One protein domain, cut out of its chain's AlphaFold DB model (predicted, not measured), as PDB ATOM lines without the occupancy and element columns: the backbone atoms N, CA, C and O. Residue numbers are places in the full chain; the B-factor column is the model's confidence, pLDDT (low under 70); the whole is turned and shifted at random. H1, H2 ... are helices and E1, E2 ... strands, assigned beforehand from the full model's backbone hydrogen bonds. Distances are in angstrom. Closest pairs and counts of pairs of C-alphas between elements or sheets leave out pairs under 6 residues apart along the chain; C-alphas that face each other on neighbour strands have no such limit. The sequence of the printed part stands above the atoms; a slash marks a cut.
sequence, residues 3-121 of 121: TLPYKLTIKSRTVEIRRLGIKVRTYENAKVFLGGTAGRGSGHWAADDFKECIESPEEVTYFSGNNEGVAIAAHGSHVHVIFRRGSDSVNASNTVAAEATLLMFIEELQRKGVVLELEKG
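What this domain is: This is residues 3 to 121 of the 121 residues of an uncharacterized protein of Candidatus Bathyarchaeota archaeon (UniProt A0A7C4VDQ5). A twisted five-stranded sheet, E2 to E6, is covered on one face by the long helix H3 crossing its strands, and on the other face by the short helix H2, with the loop of residues 38 to 59 on H2's side. Beside H3, on the same side of the sheet, runs a two-stranded ribbon, E1 and E7, and the small helix H1 sits by the edge strand E2. The printed part has 119 residues with three named helices and seven named strands, in the order E1 H1 E2 H2 E3 E4 E5 E6 H3 E7; the class is mixed, helices and strands. The large sheet has the order E2 - E3 - E4 - E5 - E6, all antiparallel. The whole is compact and rounded, with a radius of gyration of the C-alphas of 13.3 A and spans of 33 by 32 by 27 A.

How they stand to each other: Residues 3 to 4 form a short antiparallel pairing with residues 79 to 80 of E5, residues 78 to 85. E1, residues 6 to 10, is the antiparallel neighbour of E7, residues 116 to 120, with N 7 and O 119 2.8 A apart, within hydrogen-bond range. The closest C-alphas of E1 and E5 are those of Tyr 6 and His 78, 4.9 A apart. H1, residues 14 to 19, is on the large sheet; its closest C-alphas to E2, residues 24 to 27, are those of Arg 18 and Val 24, 6.6 A. H2, residues 30 to 37, is on the sheet at a height of 9.0 A. E2 pairs with E3, residues 60 to 63, through N 25 and O 62 at 2.9 A. E3, E4, residues 68 to 75, E5 and E6, residues 88 to 91, form a meander, each strand the antiparallel neighbour of the one before, in three hairpins. Their pairs within hydrogen-bond range include N 61 and O 74, 2.9 A, N 80 and O 73, 2.8 A, and N 90 and O 83, 2.8 A. H3, residues 95 to 111, runs across the strands at 85 degrees to E4 on the local plane, at a height of 9.3 A; the C-alphas of Val 81 and Ala 98, 6.1 A apart, are the closest of E5 and H3. H2 and H3 lie on opposite faces, giving three layers, helices on both faces of a sheet. Every O i to N i+4 pair is within hydrogen-bond range in H1, H2 and H3.

Where its parts are: E1 begins with C-alpha 6 at (16.718, 62.021, -11.058) and E7 ends with C-alpha 120 at (14.647, 66.096, -10.753). From first to last C-alpha E4 measures 22.9 A, E5 23.4 A and H3 24.3 A. H3 begins with C-alpha 95 at (16.702, 59.275, 0.737).

The domain as a whole: The C-alphas of Glu 55 and Arg 111, 34.0 A apart, are the two farthest apart. The printed part has no cut. The link from H2 to E3, 22 residues, is long; the others are tight. The mean pLDDT of the printed part is 83.6, and residues 37 to 43, 65 to 68 and 84 to 93 are under 70.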
ATOM      1  N   THR A   3      16.654  54.511  -4.454       83.19
ATOM      2  CA  THR A   3      16.491  55.007  -5.820       83.19
ATOM      3  C   THR A   3      16.025  56.454  -5.742       83.19
ATOM      4  O   THR A   3      15.059  56.761  -5.042       83.19
ATOM      5  N   LEU A   4      16.731  57.350  -6.422       88.94
ATOM      6  CA  LEU A   4      16.382  58.759  -6.488       88.94
ATOM      7  C   LEU A   4      15.747  59.061  -7.855       88.94
ATOM      8  O   LEU A   4      16.312  58.638  -8.868       88.94
ATOM      9  N   PRO A   5      14.623  59.801  -7.910       91.19
ATOM     10  CA  PRO A   5      13.962  60.177  -9.159       91.19
ATOM     11  C   PRO A   5      14.716  61.341  -9.812       91.19
ATOM     12  O   PRO A   5      14.265  62.484  -9.810       91.19
ATOM     13  N   TYR A   6      15.921  61.066 -10.304       93.56
ATOM     14  CA  TYR A   6      16.718  62.021 -11.058       93.56
ATOM     15  C   TYR A   6      17.114  61.444 -12.398       93.56
ATOM     16  O   TYR A   6      17.519  60.287 -12.500       93.56
ATOM     17  N   LYS A   7      17.118  62.303 -13.407       93.44
ATOM     18  CA  LYS A   7      17.764  62.039 -14.680       93.44
ATOM     19  C   LYS A   7      19.160  62.653 -14.666       93.44
ATOM     20  O   LYS A   7      19.304  63.866 -14.516       93.44
ATOM     21  N   LEU A   8      20.186  61.818 -14.820       94.12
ATOM     22  CA  LEU A   8      21.574  62.258 -14.973       94.12
ATOM     23  C   LEU A   8      21.985  62.157 -16.445       94.12
ATOM     24  O   LEU A   8      22.204  61.065 -16.965       94.12
ATOM     25  N   THR A   9      22.134  63.305 -17.100       93.69
ATOM     26  CA  THR A   9      22.555  63.405 -18.501       93.69
ATOM     27  C   THR A   9      24.040  63.741 -18.568       93.69
ATOM     28  O   THR A   9      24.460  64.811 -18.137       93.69
ATOM     29  N   ILE A  10      24.858  62.856 -19.134       93.44
ATOM     30  CA  ILE A  10      26.308  63.064 -19.256       93.44
ATOM     31  C   ILE A  10      26.620  63.537 -20.676       93.44
ATOM     32  O   ILE A  10      26.372  62.818 -21.640       93.44
ATOM     33  N   LYS A  11      27.176  64.744 -20.805       95.06
ATOM     34  CA  LYS A  11      27.516  65.358 -22.100       95.06
ATOM     35  C   LYS A  11      28.963  65.095 -22.513       95.06
ATOM     36  O   LYS A  11      29.267  65.055 -23.701       95.06
ATOM     37  N   SER A  12      29.862  64.913 -21.546       94.19
ATOM     38  CA  SER A  12      31.249  64.515 -21.815       94.19
ATOM     39  C   SER A  12      31.335  63.102 -22.381       94.19
ATOM     40  O   SER A  12      30.616  62.196 -21.959       94.19
ATOM     41  N   ARG A  13      32.294  62.866 -23.281       94.06
ATOM     42  CA  ARG A  13      32.524  61.518 -23.813       94.06
ATOM     43  C   ARG A  13      33.158  60.632 -22.744       94.06
ATOM     44  O   ARG A  13      34.058  61.061 -22.022       94.06
ATOM     45  N   THR A  14      32.806  59.349 -22.714       91.25
ATOM     46  CA  THR A  14      33.365  58.372 -21.758       91.25
ATOM     47  C   THR A  14      34.898  58.351 -21.750       91.25
ATOM     48  O   THR A  14      35.515  58.200 -20.697       91.25
ATOM     49  N   VAL A  15      35.539  58.528 -22.913       93.00
ATOM     50  CA  VAL A  15      37.007  58.584 -23.025       93.00
ATOM     51  C   VAL A  15      37.609  59.809 -22.330       93.00
ATOM     52  O   VAL A  15      38.677  59.700 -21.737       93.00
ATOM     53  N   GLU A  16      36.930  60.956 -22.355       95.00
ATOM     54  CA  GLU A  16      37.373  62.181 -21.677       95.00
ATOM     55  C   GLU A  16      37.252  62.015 -20.167       95.00
ATOM     56  O   GLU A  16      38.214  62.256 -19.446       95.00
ATOM     57  N   ILE A  17      36.123  61.477 -19.703       93.94
ATOM     58  CA  ILE A  17      35.891  61.184 -18.285       93.94
ATOM     59  C   ILE A  17      36.972  60.234 -17.747       93.94
ATOM     60  O   ILE A  17      37.563  60.477 -16.697       93.94
ATOM     61  N   ARG A  18      37.309  59.178 -18.499       92.19
ATOM     62  CA  ARG A  18      38.371  58.234 -18.112       92.19
ATOM     63  C   ARG A  18      39.762  58.869 -18.071       92.19
ATOM     64  O   ARG A  18      40.556  58.494 -17.213       92.19
ATOM     65  N   ARG A  19      40.066  59.832 -18.951       94.50
ATOM     66  CA  ARG A  19      41.342  60.581 -18.926       94.50
ATOM     67  C   ARG A  19      41.500  61.432 -17.666       94.50
ATOM     68  O   ARG A  19      42.626  61.673 -17.251       94.50
ATOM     69  N   LEU A  20      40.395  61.811 -17.024       92.12
ATOM     70  CA  LEU A  20      40.379  62.493 -15.725       92.12
ATOM     71  C   LEU A  20      40.577  61.529 -14.536       92.12
ATOM     72  O   LEU A  20      40.417  61.918 -13.381       92.12
ATOM     73  N   GLY A  21      40.880  60.252 -14.802       90.06
ATOM     74  CA  GLY A  21      41.046  59.217 -13.780       90.06
ATOM     75  C   GLY A  21      39.728  58.706 -13.189       90.06
ATOM     76  O   GLY A  21      39.746  57.945 -12.224       90.06
ATOM     77  N   ILE A  22      38.582  59.098 -13.753       89.19
ATOM     78  CA  ILE A  22      37.262  58.682 -13.276       89.19
ATOM     79  C   ILE A  22      36.899  57.333 -13.900       89.19
ATOM     80  O   ILE A  22      36.884  57.153 -15.122       89.19
ATOM     81  N   LYS A  23      36.567  56.361 -13.052       89.75
ATOM     82  CA  LYS A  23      36.152  55.031 -13.495       89.75
ATOM     83  C   LYS A  23      34.672  55.033 -13.873       89.75
ATOM     84  O   LYS A  23      33.802  54.930 -13.013       89.75
ATOM     85  N   VAL A  24      34.405  55.102 -15.174       91.12
ATOM     86  CA  VAL A  24      33.051  55.077 -15.742       91.12
ATOM     87  C   VAL A  24      32.887  53.962 -16.779       91.12
ATOM     88  O   VAL A  24      33.797  53.673 -17.575       91.12
ATOM     89  N   ARG A  25      31.721  53.317 -16.774       91.12
ATOM     90  CA  ARG A  25      31.305  52.287 -17.733       91.12
ATOM     91  C   ARG A  25      29.845  52.499 -18.111       91.12
ATOM     92  O   ARG A  25      29.062  52.891 -17.257       91.12
ATOM     93  N   THR A  26      29.505  52.182 -19.349       91.25
ATOM     94  CA  THR A  26      28.126  52.182 -19.836       91.25
ATOM     95  C   THR A  26      27.754  50.751 -20.190       91.25
ATOM     96  O   THR A  26      28.597  50.006 -20.699       91.25
ATOM     97  N   TYR A  27      26.531  50.365 -19.861       92.19
ATOM     98  CA  TYR A  27      25.955  49.059 -20.140       92.19
ATOM     99  C   TYR A  27      24.658  49.265 -20.903       92.19
ATOM    100  O   TYR A  27      23.949  50.231 -20.639       92.19
ATOM    101  N   GLU A  28      24.352  48.332 -21.800       93.31
ATOM    102  CA  GLU A  28      23.165  48.387 -22.659       93.31
ATOM    103  C   GLU A  28      21.867  48.559 -21.863       93.31
ATOM    104  O   GLU A  28      20.993  49.301 -22.280       93.31
ATOM    105  N   ASN A  29      21.753  47.889 -20.712       92.88
ATOM    106  CA  ASN A  29      20.598  47.980 -19.823       92.88
ATOM    107  C   ASN A  29      20.919  47.452 -18.416       92.88
ATOM    108  O   ASN A  29      22.017  46.941 -18.148       92.88
ATOM    109  N   ALA A  30      19.936  47.550 -17.517       91.12
ATOM    110  CA  ALA A  30      20.027  47.074 -16.138       91.12
ATOM    111  C   ALA A  30      20.338  45.570 -16.030       91.12
ATOM    112  O   ALA A  30      21.144  45.180 -15.181       91.12
ATOM    113  N   LYS A  31      19.795  44.715 -16.911       91.00
ATOM    114  CA  LYS A  31      20.104  43.271 -16.907       91.00
ATOM    115  C   LYS A  31      21.561  42.994 -17.225       91.00
ATOM    116  O   LYS A  31      22.183  42.192 -16.535       91.00
ATOM    117  N   VAL A  32      22.119  43.651 -18.240       90.56
ATOM    118  CA  VAL A  32      23.531  43.487 -18.619       90.56
ATOM    119  C   VAL A  32      24.442  44.035 -17.520       90.56
ATOM    120  O   VAL A  32      25.425  43.390 -17.145       90.56
ATOM    121  N   PHE A  33      24.097  45.197 -16.960       90.19
ATOM    122  CA  PHE A  33      24.812  45.781 -15.830       90.19
ATOM    123  C   PHE A  33      24.868  44.828 -14.634       90.19
ATOM    124  O   PHE A  33      25.950  44.547 -14.101       90.19
ATOM    125  N   LEU A  34      23.715  44.289 -14.240       86.94
ATOM    126  CA  LEU A  34      23.623  43.334 -13.151       86.94
ATOM    127  C   LEU A  34      24.284  42.011 -13.509       86.94
ATOM    128  O   LEU A  34      25.035  41.510 -12.698       86.94
ATOM    129  N   GLY A  35      24.159  41.486 -14.725       84.25
ATOM    130  CA  GLY A  35      24.874  40.276 -15.147       84.25
ATOM    131  C   GLY A  35      26.400  40.390 -15.005       84.25
ATOM    132  O   GLY A  35      27.064  39.429 -14.626       84.25
ATOM    133  N   GLY A  36      26.967  41.581 -15.236       76.31
ATOM    134  CA  GLY A  36      28.400  41.851 -15.059       76.31
ATOM    135  C   GLY A  36      28.845  42.138 -13.613       76.31
ATOM    136  O   GLY A  36      30.049  42.095 -13.309       76.31
ATOM    137  N   THR A  37      27.898  42.455 -12.726       69.19
ATOM    138  CA  THR A  37      28.140  42.857 -11.328       69.19
ATOM    139  C   THR A  37      27.581  41.879 -10.287       69.19
ATOM    140  O   THR A  37      28.044  41.903  -9.144       69.19
ATOM    141  N   ALA A  38      26.672  40.991 -10.682       54.03
ATOM    142  CA  ALA A  38      26.022  39.972  -9.873       54.03
ATOM    143  C   ALA A  38      27.025  38.900  -9.445       54.03
ATOM    144  O   ALA A  38      27.953  38.550 -10.174       54.03
ATOM    145  N   GLY A  39      26.846  38.388  -8.227       49.09
ATOM    146  CA  GLY A  39      27.686  37.323  -7.670       49.09
ATOM    147  C   GLY A  39      29.030  37.781  -7.100       49.09
ATOM    148  O   GLY A  39      29.802  36.949  -6.638       49.09
ATOM    149  N   ARG A  40      29.322  39.087  -7.071       60.22
ATOM    150  CA  ARG A  40      30.587  39.609  -6.529       60.22
ATOM    151  C   ARG A  40      30.581  39.863  -5.003       60.22
ATOM    152  O   ARG A  40      31.540  40.421  -4.484       60.22
ATOM    153  N   GLY A  41      29.549  39.415  -4.280       49.91
ATOM    154  CA  GLY A  41      29.467  39.469  -2.809       49.91
ATOM    155  C   GLY A  41      28.825  40.743  -2.235       49.91
ATOM    156  O   GLY A  41      28.295  41.574  -2.973       49.91
ATOM    157  N   SER A  42      28.852  40.885  -0.903       45.09
ATOM    158  CA  SER A  42      28.433  42.102  -0.187       45.09
ATOM    159  C   SER A  42      29.284  43.281  -0.667       45.09
ATOM    160  O   SER A  42      30.503  43.237  -0.544       45.09
ATOM    161  N   GLY A  43      28.678  44.297  -1.284       56.12
ATOM    162  CA  GLY A  43      29.437  45.336  -2.002       56.12
ATOM    163  C   GLY A  43      28.855  45.755  -3.357       56.12
ATOM    164  O   GLY A  43      29.315  46.737  -3.965       56.12
ATOM    165  N   HIS A  44      27.894  44.974  -3.854       70.12
ATOM    166  CA  HIS A  44      27.412  44.987  -5.232       70.12
ATOM    167  C   HIS A  44      25.904  45.222  -5.328       70.12
ATOM    168  O   HIS A  44      25.170  44.989  -4.373       70.12
ATOM    169  N   TRP A  45      25.472  45.696  -6.497       79.38
ATOM    170  CA  TRP A  45      24.069  45.933  -6.827       79.38
ATOM    171  C   TRP A  45      23.287  44.613  -6.838       79.38
ATOM    172  O   TRP A  45      23.730  43.638  -7.454       79.38
ATOM    173  N   ALA A  46      22.141  44.576  -6.164       77.19
ATOM    174  CA  ALA A  46      21.208  43.458  -6.198       77.19
ATOM    175  C   ALA A  46      20.207  43.608  -7.357       77.19
ATOM    176  O   ALA A  46      19.995  44.695  -7.881       77.19
ATOM    177  N   ALA A  47      19.539  42.521  -7.753       79.44
ATOM    178  CA  ALA A  47      18.447  42.621  -8.728       79.44
ATOM    179  C   ALA A  47      17.285  43.479  -8.203       79.44
ATOM    180  O   ALA A  47      16.742  44.303  -8.936       79.44
ATOM    181  N   ASP A  48      16.979  43.353  -6.910       80.81
ATOM    182  CA  ASP A  48      15.912  44.107  -6.248       80.81
ATOM    183  C   ASP A  48      16.148  45.624  -6.257       80.81
ATOM    184  O   ASP A  48      15.191  46.399  -6.232       80.81
ATOM    185  N   ASP A  49      17.408  46.052  -6.352       79.19
ATOM    186  CA  ASP A  49      17.806  47.459  -6.444       79.19
ATOM    187  C   ASP A  49      17.353  48.113  -7.761       79.19
ATOM    188  O   ASP A  49      17.128  49.323  -7.813       79.19
ATOM    189  N   PHE A  50      17.186  47.302  -8.808       84.81
ATOM    190  CA  PHE A  50      16.757  47.711 -10.144       84.81
ATOM    191  C   PHE A  50      15.361  47.184 -10.482       84.81
ATOM    192  O   PHE A  50      14.947  47.297 -11.627       84.81
ATOM    193  N   LYS A  51      14.605  46.617  -9.531       84.19
ATOM    194  CA  LYS A  51      13.320  45.942  -9.810       84.19
ATOM    195  C   LYS A  51      12.335  46.781 -10.643       84.19
ATOM    196  O   LYS A  51      11.565  46.226 -11.415       84.19
ATOM    197  N   GLU A  52      12.370  48.105 -10.488       81.06
ATOM    198  CA  GLU A  52      11.476  49.052 -11.170       81.06
ATOM    199  C   GLU A  52      11.902  49.339 -12.614       81.06
ATOM    200  O   GLU A  52      11.090  49.767 -13.428       81.06
ATOM    201  N   CYS A  53      13.166  49.085 -12.948       84.00
ATOM    202  CA  CYS A  53      13.765  49.430 -14.230       84.00
ATOM    203  C   CYS A  53      14.528  48.270 -14.890       84.00
ATOM    204  O   CYS A  53      15.135  48.453 -15.940       84.00
ATOM    205  N   ILE A  54      14.470  47.064 -14.317       87.81
ATOM    206  CA  ILE A  54      15.231  45.896 -14.775       87.81
ATOM    207  C   ILE A  54      14.879  45.490 -16.209       87.81
ATOM    208  O   ILE A  54      15.736  45.017 -16.947       87.81
ATOM    209  N   GLU A  55      13.629  45.700 -16.616       90.12
ATOM    210  CA  GLU A  55      13.132  45.420 -17.969       90.12
ATOM    211  C   GLU A  55      13.273  46.613 -18.928       90.12
ATOM    212  O   GLU A  55      12.905  46.502 -20.097       90.12
ATOM    213  N   SER A  56      13.778  47.758 -18.459       90.38
ATOM    214  CA  SER A  56      13.947  48.936 -19.307       90.38
ATOM    215  C   SER A  56      15.057  48.715 -20.343       90.38
ATOM    216  O   SER A  56      16.100  48.142 -20.012       90.38
ATOM    217  N   PRO A  57      14.876  49.196 -21.587       93.56
ATOM    218  CA  PRO A  57      15.924  49.183 -22.602       93.56
ATOM    219  C   PRO A  57      16.937  50.329 -22.434       93.56
ATOM    220  O   PRO A  57      17.825  50.469 -23.270       93.56
ATOM    221  N   GLU A  58      16.780  51.194 -21.429       93.50
ATOM    222  CA  GLU A  58      17.666  52.340 -21.237       93.50
ATOM    223  C   GLU A  58      19.051  51.920 -20.736       93.50
ATOM    224  O   GLU A  58      19.205  51.032 -19.897       93.50
ATOM    225  N   GLU A  59      20.078  52.615 -21.221       93.75
ATOM    226  CA  GLU A  59      21.451  52.351 -20.812       93.75
ATOM    227  C   GLU A  59      21.683  52.678 -19.332       93.75
ATOM    228  O   GLU A  59      21.174  53.662 -18.788       93.75
ATOM    229  N   VAL A  60      22.549  51.889 -18.693       92.69
ATOM    230  CA  VAL A  60      23.079  52.205 -17.363       92.69
ATOM    231  C   VAL A  60      24.454  52.829 -17.516       92.69
ATOM    232  O   VAL A  60      25.398  52.159 -17.945       92.69
ATOM    233  N   THR A  61      24.620  54.075 -17.072       93.31
ATOM    234  CA  THR A  61      25.953  54.644 -16.854       93.31
ATOM    235  C   THR A  61      26.366  54.483 -15.400       93.31
ATOM    236  O   THR A  61      25.764  55.037 -14.484       93.31
ATOM    237  N   TYR A  62      27.432  53.719 -15.189       91.75
ATOM    238  CA  TYR A  62      27.967  53.382 -13.884       91.75
ATOM    239  C   TYR A  62      29.293  54.090 -13.625       91.75
ATOM    240  O   TYR A  62      30.293  53.852 -14.314       91.75
ATOM    241  N   PHE A  63      29.318  54.890 -12.568       89.94
ATOM    242  CA  PHE A  63      30.531  55.412 -11.963       89.94
ATOM    243  C   PHE A  63      30.916  54.521 -10.789       89.94
ATOM    244  O   PHE A  63      30.206  54.439  -9.782       89.94
ATOM    245  N   SER A  64      32.047  53.829 -10.914       79.88
ATOM    246  CA  SER A  64      32.531  52.989  -9.826       79.88
ATOM    247  C   SER A  64      33.305  53.837  -8.827       79.88
ATOM    248  O   SER A  64      34.345  54.396  -9.183       79.88
ATOM    249  N   GLY A  65      32.849  53.850  -7.578       66.31
ATOM    250  CA  GLY A  65      33.657  54.331  -6.468       66.31
ATOM    251  C   GLY A  65      34.955  53.536  -6.346       66.31
ATOM    252  O   GLY A  65      35.033  52.358  -6.721       66.31
ATOM    253  N   ASN A  66      35.981  54.186  -5.807       59.84
ATOM    254  CA  ASN A  66      37.186  53.509  -5.338       59.84
ATOM    255  C   ASN A  66      36.815  52.604  -4.137       59.84
ATOM    256  O   ASN A  66      35.663  52.605  -3.700       59.84
ATOM    257  N   ASN A  67      37.755  51.816  -3.596       50.56
ATOM    258  CA  ASN A  67      37.481  50.955  -2.424       50.56
ATOM    259  C   ASN A  67      36.962  51.746  -1.199       50.56
ATOM    260  O   ASN A  67      36.371  51.173  -0.293       50.56
ATOM    261  N   GLU A  68      37.123  53.067  -1.211       53.59
ATOM    262  CA  GLU A  68      36.478  54.015  -0.311       53.59
ATOM    263  C   GLU A  68      35.834  55.096  -1.189       53.59
ATOM    264  O   GLU A  68      36.539  55.863  -1.849       53.59
ATOM    265  N   GLY A  69      34.503  55.105  -1.305       72.56
ATOM    266  CA  GLY A  69      33.826  56.087  -2.150       72.56
ATOM    267  C   GLY A  69      32.392  55.754  -2.543       72.56
ATOM    268  O   GLY A  69      31.832  54.712  -2.200       72.56
ATOM    269  N   VAL A  70      31.801  56.681  -3.291       81.00
ATOM    270  CA  VAL A  70      30.427  56.606  -3.794       81.00
ATOM    271  C   VAL A  70      30.403  55.837  -5.110       81.00
ATOM    272  O   VAL A  70      31.222  56.075  -5.995       81.00
ATOM    273  N   ALA A  71      29.451  54.922  -5.249       85.62
ATOM    274  CA  ALA A  71      29.136  54.267  -6.507       85.62
ATOM    275  C   ALA A  71      27.761  54.742  -6.991       85.62
ATOM    276  O   ALA A  71      26.782  54.663  -6.248       85.62
ATOM    277  N   ILE A  72      27.701  55.221  -8.234       89.62
ATOM    278  CA  ILE A  72      26.483  55.762  -8.847       89.62
ATOM    279  C   ILE A  72      26.150  54.956 -10.093       89.62
ATOM    280  O   ILE A  72      27.006  54.791 -10.960       89.62
ATOM    281  N   ALA A  73      24.909  54.493 -10.197       91.00
ATOM    282  CA  ALA A  73      24.348  53.959 -11.432       91.00
ATOM    283  C   ALA A  73      23.197  54.865 -11.874       91.00
ATOM    284  O   ALA A  73      22.195  54.981 -11.175       91.00
ATOM    285  N   ALA A  74      23.362  55.533 -13.011       92.19
ATOM    286  CA  ALA A  74      22.324  56.338 -13.638       92.19
ATOM    287  C   ALA A  74      21.652  55.531 -14.742       92.19
ATOM    288  O   ALA A  74      22.343  54.952 -15.581       92.19
ATOM    289  N   HIS A  75      20.326  55.495 -14.724       90.88
ATOM    290  CA  HIS A  75      19.511  54.724 -15.647       90.88
ATOM    291  C   HIS A  75      18.202  55.476 -15.907       90.88
ATOM    292  O   HIS A  75      17.346  55.574 -15.023       90.88
ATOM    293  N   GLY A  76      18.047  56.016 -17.116       88.00
ATOM    294  CA  GLY A  76      16.860  56.788 -17.474       88.00
ATOM    295  C   GLY A  76      16.608  57.970 -16.546       88.00
ATOM    296  O   GLY A  76      17.482  58.811 -16.327       88.00
ATOM    297  N   SER A  77      15.404  58.009 -15.974       89.31
ATOM    298  CA  SER A  77      14.963  58.990 -14.972       89.31
ATOM    299  C   SER A  77      15.277  58.600 -13.521       89.31
ATOM    300  O   SER A  77      14.672  59.151 -12.599       89.31
ATOM    301  N   HIS A  78      16.174  57.636 -13.304       90.69
ATOM    302  CA  HIS A  78      16.538  57.162 -11.974       90.69
ATOM    303  C   HIS A  78      18.051  57.168 -11.756       90.69
ATOM    304  O   HIS A  78      18.851  56.841 -12.639       90.69
ATOM    305  N   VAL A  79      18.444  57.481 -10.523       91.69
ATOM    306  CA  VAL A  79      19.817  57.329 -10.051       91.69
ATOM    307  C   VAL A  79      19.829  56.454  -8.808       91.69
ATOM    308  O   VAL A  79      19.146  56.726  -7.821       91.69
ATOM    309  N   HIS A  80      20.655  55.416  -8.847       88.88
ATOM    310  CA  HIS A  80      20.897  54.526  -7.726       88.88
ATOM    311  C   HIS A  80      22.236  54.894  -7.076       88.88
ATOM    312  O   HIS A  80      23.234  55.126  -7.770       88.88
ATOM    313  N   VAL A  81      22.260  54.953  -5.741       87.44
ATOM    314  CA  VAL A  81      23.420  55.408  -4.957       87.44
ATOM    315  C   VAL A  81      23.802  54.358  -3.915       87.44
ATOM    316  O   VAL A  81      22.981  53.966  -3.082       87.44
ATOM    317  N   ILE A  82      25.072  53.947  -3.922       81.56
ATOM    318  CA  ILE A  82      25.675  53.087  -2.895       81.56
ATOM    319  C   ILE A  82      26.893  53.788  -2.291       81.56
ATOM    320  O   ILE A  82      27.717  54.357  -3.013       81.56
ATOM    321  N   PHE A  83      27.044  53.694  -0.968       75.69
ATOM    322  CA  PHE A  83      28.250  54.118  -0.264       75.69
ATOM    323  C   PHE A  83      29.142  52.911   0.049       75.69
ATOM    324  O   PHE A  83      28.661  51.858   0.468       75.69
ATOM    325  N   ARG A  84      30.457  53.051  -0.137       68.25
ATOM    326  CA  ARG A  84      31.436  52.027   0.249       68.25
ATOM    327  C   ARG A  84      32.331  52.541   1.363       68.25
ATOM    328  O   ARG A  84      32.983  53.573   1.203       68.25
ATOM    329  N   ARG A  85      32.386  51.790   2.463       63.97
ATOM    330  CA  ARG A  85      33.321  52.004   3.568       63.97
ATOM    331  C   ARG A  85      34.174  50.745   3.735       63.97
ATOM    332  O   ARG A  85      33.799  49.833   4.461       63.97
ATOM    333  N   GLY A  86      35.317  50.694   3.051       63.00
ATOM    334  CA  GLY A  86      36.167  49.501   3.028       63.00
ATOM    335  C   GLY A  86      35.530  48.361   2.224       63.00
ATOM    336  O   GLY A  86      35.013  48.586   1.130       63.00
ATOM    337  N   SER A  87      35.564  47.134   2.752       55.62
ATOM    338  CA  SER A  87      34.890  45.972   2.142       55.62
ATOM    339  C   SER A  87      33.368  46.005   2.277       55.62
ATOM    340  O   SER A  87      32.683  45.269   1.570       55.62
ATOM    341  N   ASP A  88      32.834  46.859   3.153       55.12
ATOM    342  CA  ASP A  88      31.406  46.921   3.423       55.12
ATOM    343  C   ASP A  88      30.747  47.992   2.546       55.12
ATOM    344  O   ASP A  88      31.067  49.186   2.606       55.12
ATOM    345  N   SER A  89      29.784  47.578   1.719       57.53
ATOM    346  CA  SER A  89      28.821  48.517   1.144       57.53
ATOM    347  C   SER A  89      27.798  48.885   2.201       57.53
ATOM    348  O   SER A  89      27.016  48.039   2.641       57.53
ATOM    349  N   VAL A  90      27.754  50.160   2.551       59.19
ATOM    350  CA  VAL A  90      26.665  50.723   3.333       59.19
ATOM    351  C   VAL A  90      25.686  51.322   2.333       59.19
ATOM    352  O   VAL A  90      25.986  52.282   1.625       59.19
ATOM    353  N   ASN A  91      24.494  50.742   2.236       62.75
ATOM    354  CA  ASN A  91      23.407  51.419   1.538       62.75
ATOM    355  C   ASN A  91      23.156  52.766   2.222       62.75
ATOM    356  O   ASN A  91      23.161  52.827   3.452       62.75
ATOM    357  N   ALA A  92      22.918  53.830   1.450       61.25
ATOM    358  CA  ALA A  92      22.471  55.090   2.035       61.25
ATOM    359  C   ALA A  92      21.271  54.809   2.957       61.25
ATOM    360  O   ALA A  92      20.317  54.139   2.556       61.25
ATOM    361  N   SER A  93      21.364  55.253   4.212       63.91
ATOM    362  CA  SER A  93      20.414  54.889   5.269       63.91
ATOM    363  C   SER A  93      19.019  55.477   5.048       63.91
ATOM    364  O   SER A  93      18.051  54.980   5.618       63.91
ATOM    365  N   ASN A  94      18.907  56.524   4.222       78.19
ATOM    366  CA  ASN A  94      17.657  57.151   3.806       78.19
ATOM    367  C   ASN A  94      17.851  58.007   2.538       78.19
ATOM    368  O   ASN A  94      18.979  58.249   2.095       78.19
ATOM    369  N   THR A  95      16.737  58.482   1.975       84.25
ATOM    370  CA  THR A  95      16.702  59.275   0.737       84.25
ATOM    371  C   THR A  95      17.480  60.581   0.825       84.25
ATOM    372  O   THR A  95      18.199  60.918  -0.108       84.25
ATOM    373  N   VAL A  96      17.411  61.277   1.963       86.44
ATOM    374  CA  VAL A  96      18.108  62.559   2.169       86.44
ATOM    375  C   VAL A  96      19.624  62.375   2.085       86.44
ATOM    376  O   VAL A  96      20.312  63.130   1.402       86.44
ATOM    377  N   ALA A  97      20.154  61.337   2.735       84.00
ATOM    378  CA  ALA A  97      21.576  61.018   2.690       84.00
ATOM    379  C   ALA A  97      22.024  60.601   1.279       84.00
ATOM    380  O   ALA A  97      23.107  60.990   0.838       84.00
ATOM    381  N   ALA A  98      21.198  59.834   0.562       86.06
ATOM    382  CA  ALA A  98      21.479  59.448  -0.819       86.06
ATOM    383  C   ALA A  98      21.520  60.667  -1.752       86.06
ATOM    384  O   ALA A  98      22.441  60.781  -2.556       86.06
ATOM    385  N   GLU A  99      20.565  61.590  -1.618       91.06
ATOM    386  CA  GLU A  99      20.489  62.812  -2.425       91.06
ATOM    387  C   GLU A  99      21.692  63.723  -2.162       91.06
ATOM    388  O   GLU A  99      22.380  64.113  -3.101       91.06
ATOM    389  N   ALA A 100      22.035  63.970  -0.893       88.88
ATOM    390  CA  ALA A 100      23.235  64.730  -0.541       88.88
ATOM    391  C   ALA A 100      24.512  64.090  -1.116       88.88
ATOM    392  O   ALA A 100      25.387  64.781  -1.637       88.88
ATOM    393  N   THR A 101      24.601  62.758  -1.069       87.44
ATOM    394  CA  THR A 101      25.732  62.004  -1.626       87.44
ATOM    395  C   THR A 101      25.816  62.147  -3.144       87.44
ATOM    396  O   THR A 101      26.903  62.378  -3.676       87.44
ATOM    397  N   LEU A 102      24.683  62.045  -3.841       91.00
ATOM    398  CA  LEU A 102      24.610  62.268  -5.279       91.00
ATOM    399  C   LEU A 102      25.078  63.684  -5.628       91.00
ATOM    400  O   LEU A 102      25.939  63.836  -6.487       91.00
ATOM    401  N   LEU A 103      24.574  64.707  -4.936       92.19
ATOM    402  CA  LEU A 103      24.936  66.102  -5.199       92.19
ATOM    403  C   LEU A 103      26.434  66.368  -4.996       92.19
ATOM    404  O   LEU A 103      27.062  66.967  -5.866       92.19
ATOM    405  N   MET A 104      27.031  65.861  -3.911       89.69
ATOM    406  CA  MET A 104      28.482  65.968  -3.687       89.69
ATOM    407  C   MET A 104      29.290  65.282  -4.796       89.69
ATOM    408  O   MET A 104      30.304  65.814  -5.252       89.69
ATOM    409  N   PHE A 105      28.840  64.108  -5.247       90.06
ATOM    410  CA  PHE A 105      29.479  63.387  -6.344       90.06
ATOM    411  C   PHE A 105      29.381  64.161  -7.668       90.06
ATOM    412  O   PHE A 105      30.369  64.285  -8.390       90.06
ATOM    413  N   ILE A 106      28.210  64.729  -7.968       92.88
ATOM    414  CA  ILE A 106      27.994  65.571  -9.146       92.88
ATOM    415  C   ILE A 106      28.918  66.794  -9.129       92.88
ATOM    416  O   ILE A 106      29.586  67.068 -10.128       92.88
ATOM    417  N   GLU A 107      29.019  67.484  -7.994       92.56
ATOM    418  CA  GLU A 107      29.915  68.630  -7.833       92.56
ATOM    419  C   GLU A 107      31.386  68.229  -8.041       92.56
ATOM    420  O   GLU A 107      32.150  68.939  -8.698       92.56
ATOM    421  N   GLU A 108      31.808  67.067  -7.530       91.44
ATOM    422  CA  GLU A 108      33.157  66.543  -7.766       91.44
ATOM    423  C   GLU A 108      33.432  66.292  -9.254       91.44
ATOM    424  O   GLU A 108      34.485  66.695  -9.760       91.44
ATOM    425  N   LEU A 109      32.496  65.658  -9.966       92.50
ATOM    426  CA  LEU A 109      32.624  65.416 -11.402       92.50
ATOM    427  C   LEU A 109      32.749  66.734 -12.180       92.50
ATOM    428  O   LEU A 109      33.641  66.864 -13.023       92.50
ATOM    429  N   GLN A 110      31.914  67.722 -11.858       94.69
ATOM    430  CA  GLN A 110      31.954  69.044 -12.483       94.69
ATOM    431  C   GLN A 110      33.275  69.770 -12.196       94.69
ATOM    432  O   GLN A 110      33.895  70.287 -13.125       94.69
ATOM    433  N   ARG A 111      33.784  69.730 -10.954       94.62
ATOM    434  CA  ARG A 111      35.106  70.290 -10.597       94.62
ATOM    435  C   ARG A 111      36.259  69.643 -11.360       94.62
ATOM    436  O   ARG A 111      37.244  70.314 -11.657       94.62
ATOM    437  N   LYS A 112      36.150  68.353 -11.688       93.12
ATOM    438  CA  LYS A 112      37.133  67.637 -12.520       93.12
ATOM    439  C   LYS A 112      36.997  67.952 -14.016       93.12
ATOM    440  O   LYS A 112      37.850  67.523 -14.786       93.12
ATOM    441  N   GLY A 113      35.968  68.692 -14.431       95.12
ATOM    442  CA  GLY A 113      35.735  69.086 -15.822       95.12
ATOM    443  C   GLY A 113      34.783  68.171 -16.595       95.12
ATOM    444  O   GLY A 113      34.752  68.232 -17.823       95.12
ATOM    445  N   VAL A 114      34.010  67.316 -15.916       95.31
ATOM    446  CA  VAL A 114      32.941  66.542 -16.562       95.31
ATOM    447  C   VAL A 114      31.723  67.437 -16.776       95.31
ATOM    448  O   VAL A 114      31.204  68.036 -15.837       95.31
ATOM    449  N   VAL A 115      31.232  67.486 -18.011       96.62
ATOM    450  CA  VAL A 115      30.006  68.196 -18.380       96.62
ATOM    451  C   VAL A 115      28.829  67.233 -18.262       96.62
ATOM    452  O   VAL A 115      28.771  66.213 -18.953       96.62
ATOM    453  N   LEU A 116      27.893  67.556 -17.375       95.31
ATOM    454  CA  LEU A 116      26.695  66.772 -17.087       95.31
ATOM    455  C   LEU A 116      25.573  67.683 -16.580       95.31
ATOM    456  O   LEU A 116      25.837  68.796 -16.120       95.31
ATOM    457  N   GLU A 117      24.348  67.169 -16.598       95.25
ATOM    458  CA  GLU A 117      23.145  67.799 -16.051       95.25
ATOM    459  C   GLU A 117      22.387  66.811 -15.167       95.25
ATOM    460  O   GLU A 117      22.314  65.621 -15.475       95.25
ATOM    461  N   LEU A 118      21.832  67.317 -14.068       95.31
ATOM    462  CA  LEU A 118      21.004  66.558 -13.140       95.31
ATOM    463  C   LEU A 118      19.624  67.217 -13.070       95.31
ATOM    464  O   LEU A 118      19.508  68.360 -12.634       95.31
ATOM    465  N   GLU A 119      18.590  66.495 -13.482       94.31
ATOM    466  CA  GLU A 119      17.199  66.957 -13.479       94.31
ATOM    467  C   GLU A 119      16.395  66.130 -12.480       94.31
ATOM    468  O   GLU A 119      16.520  64.904 -12.449       94.31
ATOM    469  N   LYS A 120      15.576  66.786 -11.654       89.06
ATOM    470  CA  LYS A 120      14.647  66.096 -10.753       89.06
ATOM    471  C   LYS A 120      13.392  65.712 -11.537       89.06
ATOM    472  O   LYS A 120      12.835  66.571 -12.219       89.06
ATOM    473  N   GLY A 121      13.015  64.437 -11.464       76.25
ATOM    474  CA  GLY A 121      11.778  63.903 -12.041       76.25
ATOM    475  C   GLY A 121      10.532  64.282 -11.258       76.25
ATOM    476  O   GLY A 121      10.663  64.741 -10.097       76.25
TER     477      GLY A 121